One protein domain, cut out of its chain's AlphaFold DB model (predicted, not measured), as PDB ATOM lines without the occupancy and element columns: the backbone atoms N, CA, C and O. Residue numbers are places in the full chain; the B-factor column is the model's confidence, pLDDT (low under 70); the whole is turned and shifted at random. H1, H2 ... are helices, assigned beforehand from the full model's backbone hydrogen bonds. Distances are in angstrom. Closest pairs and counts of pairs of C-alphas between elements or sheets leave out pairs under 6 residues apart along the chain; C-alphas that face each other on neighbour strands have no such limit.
ATOM      1  N   TYR A  65     137.352 246.038 111.457       59.06
ATOM      2  CA  TYR A  65     138.119 245.705 112.635       59.06
ATOM      3  C   TYR A  65     139.412 245.155 112.067       59.06
ATOM      4  O   TYR A  65     139.414 244.113 111.411       59.06
ATOM      5  N   GLN A  66     140.469 245.961 112.181       69.06
ATOM      6  CA  GLN A  66     141.813 245.550 111.827       69.06
ATOM      7  C   GLN A  66     141.990 244.198 112.493       69.06
ATOM      8  O   GLN A  66     141.761 244.064 113.697       69.06
ATOM      9  N   ASP A  67     142.255 243.194 111.670       74.88
ATOM     10  CA  ASP A  67     142.318 241.804 112.074       74.88
ATOM     11  C   ASP A  67     143.528 241.695 113.016       74.88
ATOM     12  O   ASP A  67     144.669 241.555 112.574       74.88
ATOM     13  N   CYS A  68     143.301 241.929 114.313       80.88
ATOM     14  CA  CYS A  68     144.355 242.051 115.310       80.88
ATOM     15  C   CYS A  68     145.009 240.683 115.468       80.88
ATOM     16  O   CYS A  68     144.480 239.785 116.125       80.88
ATOM     17  N   LYS A  69     146.165 240.528 114.827       88.88
ATOM     18  CA  LYS A  69     146.977 239.316 114.845       88.88
ATOM     19  C   LYS A  69     148.286 239.647 115.528       88.88
ATOM     20  O   LYS A  69     149.060 240.464 115.037       88.88
ATOM     21  N   ILE A  70     148.539 238.993 116.653       88.00
ATOM     22  CA  ILE A  70     149.853 239.035 117.289       88.00
ATOM     23  C   ILE A  70     150.557 237.747 116.892       88.00
ATOM     24  O   ILE A  70     150.135 236.655 117.273       88.00
ATOM     25  N   MET A  71     151.604 237.877 116.084       90.44
ATOM     26  CA  MET A  71     152.333 236.735 115.546       90.44
ATOM     27  C   MET A  71     153.525 236.386 116.442       90.44
ATOM     28  O   MET A  71     154.389 237.225 116.677       90.44
ATOM     29  N   TYR A  72     153.604 235.138 116.902       84.94
ATOM     30  CA  TYR A  72     154.758 234.593 117.619       84.94
ATOM     31  C   TYR A  72     155.103 233.211 117.063       84.94
ATOM     32  O   TYR A  72     154.236 232.344 116.966       84.94
ATOM     33  N   GLY A  73     156.353 233.010 116.632       85.06
ATOM     34  CA  GLY A  73     156.783 231.743 116.024       85.06
ATOM     35  C   GLY A  73     155.941 231.323 114.809       85.06
ATOM     36  O   GLY A  73     155.672 230.138 114.628       85.06
ATOM     37  N   GLY A  74     155.460 232.295 114.021       87.19
ATOM     38  CA  GLY A  74     154.605 232.056 112.851       87.19
ATOM     39  C   GLY A  74     153.131 231.772 113.161       87.19
ATOM     40  O   GLY A  74     152.399 231.362 112.266       87.19
ATOM     41  N   ARG A  75     152.669 231.989 114.400       82.81
ATOM     42  CA  ARG A  75     151.292 231.694 114.832       82.81
ATOM     43  C   ARG A  75     150.616 232.922 115.411       82.81
ATOM     44  O   ARG A  75     151.268 233.705 116.094       82.81
ATOM     45  N   ASN A  76     149.310 233.044 115.202       90.38
ATOM     46  CA  ASN A  76     148.513 234.071 115.858       90.38
ATOM     47  C   ASN A  76     148.220 233.652 117.308       90.38
ATOM     48  O   ASN A  76     147.446 232.725 117.526       90.38
ATOM     49  N   ILE A  77     148.808 234.325 118.300       88.44
ATOM     50  CA  ILE A  77     148.608 233.982 119.722       88.44
ATOM     51  C   ILE A  77     147.223 234.377 120.247       88.44
ATOM     52  O   ILE A  77     146.802 233.887 121.289       88.44
ATOM     53  N   ILE A  78     146.511 235.250 119.529       90.56
ATOM     54  CA  ILE A  78     145.139 235.645 119.873       90.56
ATOM     55  C   ILE A  78     144.142 234.567 119.416       90.56
ATOM     56  O   ILE A  78     143.068 234.424 119.996       90.56
ATOM     57  N   ASP A  79     144.505 233.761 118.413       87.19
ATOM     58  CA  ASP A  79     143.663 232.670 117.924       87.19
ATOM     59  C   ASP A  79     143.737 231.455 118.856       87.19
ATOM     60  O   ASP A  79     144.487 230.496 118.659       87.19
ATOM     61  N   MET A  80     142.950 231.507 119.922       81.44
ATOM     62  CA  MET A  80     142.902 230.460 120.934       81.44
ATOM     63  C   MET A  80     142.415 229.114 120.373       81.44
ATOM     64  O   MET A  80     142.895 228.073 120.814       81.44
ATOM     65  N   GLY A  81     141.541 229.107 119.358       83.69
ATOM     66  CA  GLY A  81     141.049 227.874 118.734       83.69
ATOM     67  C   GLY A  81     142.160 227.105 118.015       83.69
ATOM     68  O   GLY A  81     142.355 225.907 118.250       83.69
ATOM     69  N   SER A  82     142.958 227.806 117.211       82.56
ATOM     70  CA  SER A  82     144.119 227.213 116.531       82.56
ATOM     71  C   SER A  82     145.245 226.833 117.498       82.56
ATOM     72  O   SER A  82     145.999 225.892 117.242       82.56
ATOM     73  N   ASN A  83     145.374 227.540 118.624       82.12
ATOM     74  CA  ASN A  83     146.404 227.262 119.624       82.12
ATOM     75  C   ASN A  83     146.075 226.048 120.509       82.12
ATOM     76  O   ASN A  83     146.985 225.299 120.862       82.12
ATOM     77  N   LEU A  84     144.798 225.804 120.821       81.75
ATOM     78  CA  LEU A  84     144.371 224.649 121.620       81.75
ATOM     79  C   LEU A  84     144.377 223.335 120.824       81.75
ATOM     80  O   LEU A  84     144.723 222.285 121.361       81.75
ATOM     81  N   THR A  85     144.015 223.382 119.541       81.88
ATOM     82  CA  THR A  85     143.880 222.182 118.692       81.88
ATOM     83  C   THR A  85     145.218 221.597 118.251       81.88
ATOM     84  O   THR A  85     145.348 220.384 118.112       81.88
ATOM     85  N   ASN A  86     146.246 222.430 118.078       74.44
ATOM     86  CA  ASN A  86     147.526 221.997 117.516       74.44
ATOM     87  C   ASN A  86     148.443 221.232 118.486       74.44
ATOM     88  O   ASN A  86     149.577 220.937 118.109       74.44
ATOM     89  N   GLY A  87     148.020 220.952 119.729       68.56
ATOM     90  CA  GLY A  87     148.726 220.120 120.730       68.56
ATOM     91  C   GLY A  87     150.119 220.601 121.177       68.56
ATOM     92  O   GLY A  87     150.658 220.146 122.184       68.56
ATOM     93  N   SER A  88     150.705 221.543 120.446       69.00
ATOM     94  CA  SER A  88     152.034 222.108 120.647       69.00
ATOM     95  C   SER A  88     152.048 223.144 121.765       69.00
ATOM     96  O   SER A  88     153.056 223.280 122.450       69.00
ATOM     97  N   LEU A  89     150.917 223.807 122.018       66.00
ATOM     98  CA  LEU A  89     150.668 224.544 123.254       66.00
ATOM     99  C   LEU A  89     149.980 223.614 124.245       66.00
ATOM    100  O   LEU A  89     148.798 223.744 124.559       66.00
ATOM    101  N   LYS A  90     150.740 222.644 124.754       67.19
ATOM    102  CA  LYS A  90     150.309 221.927 125.948       67.19
ATOM    103  C   LYS A  90     150.360 222.937 127.088       67.19
ATOM    104  O   LYS A  90     151.453 223.281 127.536       67.19
ATOM    105  N   ILE A  91     149.201 223.441 127.511       67.56
ATOM    106  CA  ILE A  91     149.081 224.249 128.726       67.56
ATOM    107  C   ILE A  91     149.593 223.362 129.860       67.56
ATOM    108  O   ILE A  91     148.919 222.430 130.293       67.56
ATOM    109  N   ARG A  92     150.844 223.578 130.264       65.06
ATOM    110  CA  ARG A  92     151.415 222.929 131.436       65.06
ATOM    111  C   ARG A  92     151.100 223.827 132.611       65.06
ATOM    112  O   ARG A  92     151.347 225.033 132.555       65.06
ATOM    113  N   PHE A  93     150.559 223.235 133.664       63.81
ATOM    114  CA  PHE A  93     150.561 223.901 134.952       63.81
ATOM    115  C   PHE A  93     152.013 224.238 135.287       63.81
ATOM    116  O   PHE A  93     152.926 223.451 135.027       63.81
ATOM    117  N   THR A  94     152.237 225.457 135.767       64.88
ATOM    118  CA  THR A  94     153.569 225.851 136.216       64.88
ATOM    119  C   THR A  94     153.781 225.225 137.576       64.88
ATOM    120  O   THR A  94     153.426 225.785 138.605       64.88
ATOM    121  N   GLU A  95     154.308 224.009 137.562       71.62
ATOM    122  CA  GLU A  95     154.786 223.355 138.766       71.62
ATOM    123  C   GLU A  95     156.052 224.079 139.219       71.62
ATOM    124  O   GLU A  95     156.912 224.438 138.406       71.62
ATOM    125  N   LEU A  96     156.133 224.377 140.512       76.69
ATOM    126  CA  LEU A  96     157.349 224.911 141.102       76.69
ATOM    127  C   LEU A  96     158.312 223.735 141.300       76.69
ATOM    128  O   LEU A  96     157.973 222.832 142.066       76.69
ATOM    129  N   PRO A  97     159.493 223.716 140.652       79.75
ATOM    130  CA  PRO A  97     160.481 222.681 140.922       79.75
ATOM    131  C   PRO A  97     160.879 222.706 142.399       79.75
ATOM    132  O   PRO A  97     161.157 223.777 142.953       79.75
ATOM    133  N   GLU A  98     160.918 221.533 143.032       80.25
ATOM    134  CA  GLU A  98     161.297 221.418 144.439       80.25
ATOM    135  C   GLU A  98     162.694 222.016 144.670       80.25
ATOM    136  O   GLU A  98     163.626 221.805 143.892       80.25
ATOM    137  N   ASN A  99     162.835 222.793 145.746       81.06
ATOM    138  CA  ASN A  99     164.088 223.422 146.181       81.06
ATOM    139  C   ASN A  99     164.720 224.459 145.225       81.06
ATOM    140  O   ASN A  99     165.864 224.856 145.439       81.06
ATOM    141  N   ASN A 100     164.002 224.980 144.221       85.88
ATOM    142  CA  ASN A 100     164.522 226.045 143.349       85.88
ATOM    143  C   ASN A 100     164.036 227.450 143.763       85.88
ATOM    144  O   ASN A 100     163.190 228.073 143.116       85.88
ATOM    145  N   PHE A 101     164.595 227.968 144.860       84.38
ATOM    146  CA  PHE A 101     164.261 229.300 145.387       84.38
ATOM    147  C   PHE A 101     164.511 230.463 144.398       84.38
ATOM    148  O   PHE A 101     163.663 231.355 144.313       84.38
ATOM    149  N   PRO A 102     165.599 230.476 143.596       87.81
ATOM    150  CA  PRO A 102     165.801 231.515 142.583       87.81
ATOM    151  C   PRO A 102     164.666 231.588 141.553       87.81
ATOM    152  O   PRO A 102     164.218 232.679 141.195       87.81
ATOM    153  N   MET A 103     164.163 230.435 141.107       83.56
ATOM    154  CA  MET A 103     163.055 230.354 140.152       83.56
ATOM    155  C   MET A 103     161.722 230.803 140.762       83.56
ATOM    156  O   MET A 103     160.913 231.444 140.085       83.56
ATOM    157  N   PHE A 104     161.515 230.525 142.053       83.69
ATOM    158  CA  PHE A 104     160.372 231.038 142.805       83.69
ATOM    159  C   PHE A 104     160.371 232.569 142.867       83.69
ATOM    160  O   PHE A 104     159.342 233.193 142.616       83.69
ATOM    161  N   LEU A 105     161.517 233.187 143.172       83.75
ATOM    162  CA  LEU A 105     161.616 234.643 143.283       83.75
ATOM    163  C   LEU A 105     161.387 235.354 141.945       83.75
ATOM    164  O   LEU A 105     160.666 236.352 141.910       83.75
ATOM    165  N   SER A 106     161.949 234.837 140.849       87.50
ATOM    166  CA  SER A 106     161.788 235.435 139.515       87.50
ATOM    167  C   SER A 106     160.361 235.327 138.968       87.50
ATOM    168  O   SER A 106     159.932 236.194 138.214       87.50
ATOM    169  N   ASN A 107     159.595 234.323 139.404       81.88
ATOM    170  CA  ASN A 107     158.205 234.098 138.988       81.88
ATOM    171  C   ASN A 107     157.222 234.224 140.163       81.88
ATOM    172  O   ASN A 107     156.148 233.618 140.173       81.88
ATOM    173  N   ARG A 108     157.572 235.036 141.166       78.75
ATOM    174  CA  ARG A 108     156.834 235.157 142.430       78.75
ATOM    175  C   ARG A 108     155.349 235.478 142.237       78.75
ATOM    176  O   ARG A 108     154.518 234.994 142.999       78.75
ATOM    177  N   SER A 109     154.989 236.265 141.223       78.44
ATOM    178  CA  SER A 109     153.591 236.604 140.909       78.44
ATOM    179  C   SER A 109     152.794 235.424 140.349       78.44
ATOM    180  O   SER A 109     151.605 235.297 140.640       78.44
ATOM    181  N   GLN A 110     153.435 234.549 139.576       75.06
ATOM    182  CA  GLN A 110     152.825 233.336 139.047       75.06
ATOM    183  C   GLN A 110     152.626 232.320 140.170       75.06
ATOM    184  O   GLN A 110     151.524 231.810 140.348       75.06
ATOM    185  N   TYR A 111     153.647 232.116 141.000       72.12
ATOM    186  CA  TYR A 111     153.570 231.163 142.104       72.12
ATOM    187  C   TYR A 111     152.729 231.651 143.289       72.12
ATOM    188  O   TYR A 111     152.141 230.828 143.975       72.12
ATOM    189  N   HIS A 112     152.565 232.960 143.514       66.06
ATOM    190  CA  HIS A 112     151.591 233.448 144.503       66.06
ATOM    191  C   HIS A 112     150.135 233.256 144.068       66.06
ATOM    192  O   HIS A 112     149.275 233.102 144.932       66.06
ATOM    193  N   ARG A 113     149.842 233.220 142.758       66.56
ATOM    194  CA  ARG A 113     148.521 232.776 142.266       66.56
ATOM    195  C   ARG A 113     148.317 231.282 142.507       66.56
ATOM    196  O   ARG A 113     147.197 230.842 142.727       66.56
ATOM    197  N   LEU A 114     149.413 230.534 142.487       61.72
ATOM    198  CA  LEU A 114     149.470 229.084 142.619       61.72
ATOM    199  C   LEU A 114     149.984 228.646 143.992       61.72
ATOM    200  O   LEU A 114     150.658 227.627 144.050       61.72
ATOM    201  N   GLY A 115     149.770 229.426 145.064       57.62
ATOM    202  CA  GLY A 115     150.366 229.143 146.378       57.62
ATOM    203  C   GLY A 115     150.221 227.673 146.812       57.62
ATOM    204  O   GLY A 115     149.414 226.932 146.261       57.62
ATOM    205  N   ALA A 116     150.931 227.238 147.860       54.09
ATOM    206  CA  ALA A 116     150.763 225.874 148.403       54.09
ATOM    207  C   ALA A 116     149.284 225.517 148.716       54.09
ATOM    208  O   ALA A 116     148.905 224.351 148.735       54.09
ATOM    209  N   HIS A 117     148.457 226.555 148.873       49.62
ATOM    210  CA  HIS A 117     146.998 226.552 148.871       49.62
ATOM    211  C   HIS A 117     146.482 227.690 147.973       49.62
ATOM    212  O   HIS A 117     145.850 228.612 148.479       49.62
TER     213      HIS A 117
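Overview. This is residues 65 to 117 of the 235 residues of an uncharacterized protein of Lutzomyia longipalpis (UniProt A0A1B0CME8). With little regular structure, the printed part is two small lobes far apart, joined by a long strap of chain. One lobe holds H1 and the looping stretch before it, the other holds H2 and H3 set crosswise as a corner. The printed part has 53 residues, with three named helices in the order H1, H2, H3 and no named strand; the class is all helix, with 18 residues in named elements. It is extended, with a radius of gyration of the C-alphas of 15.6 A, and spans 44 by 23 by 22 A.

Arrangement. H1, residues 80 to 85, is apart from H2, residues 101 to 106, and from H3, residues 108 to 113. H2 and H3 are close but not clearly touching; their closest C-alphas, those of Phe 104 and Tyr 111, are 6.8 A apart. Their lines are about perpendicular, at 90 degrees. Residues 71 to 72 pair with residues 75 to 76, antiparallel. In H1, H2 and H3 every O i to N i+4 pair is within hydrogen-bond range.

Along the chain. H1 measures 8.6 A from C-alpha 80 at (142.902, 230.460, 120.934) to C-alpha 85. H2 measures 8.8 A, and H3 8.6 A, ending with C-alpha 113 at (148.521, 232.776, 142.266).

Size, cuts and confidence. The C-alphas farthest apart, those of Tyr 65 and Asn 99, are 47.9 A apart. The printed part has no cut. The link from H1 to H2 is long, that from H2 to H3 tight. Residues 84 to 90 and 97 to 102 stand free. Mean pLDDT of the printed part is 76.9; residues 65 to 66, 87 to 94 and 112 to 117 are under 70.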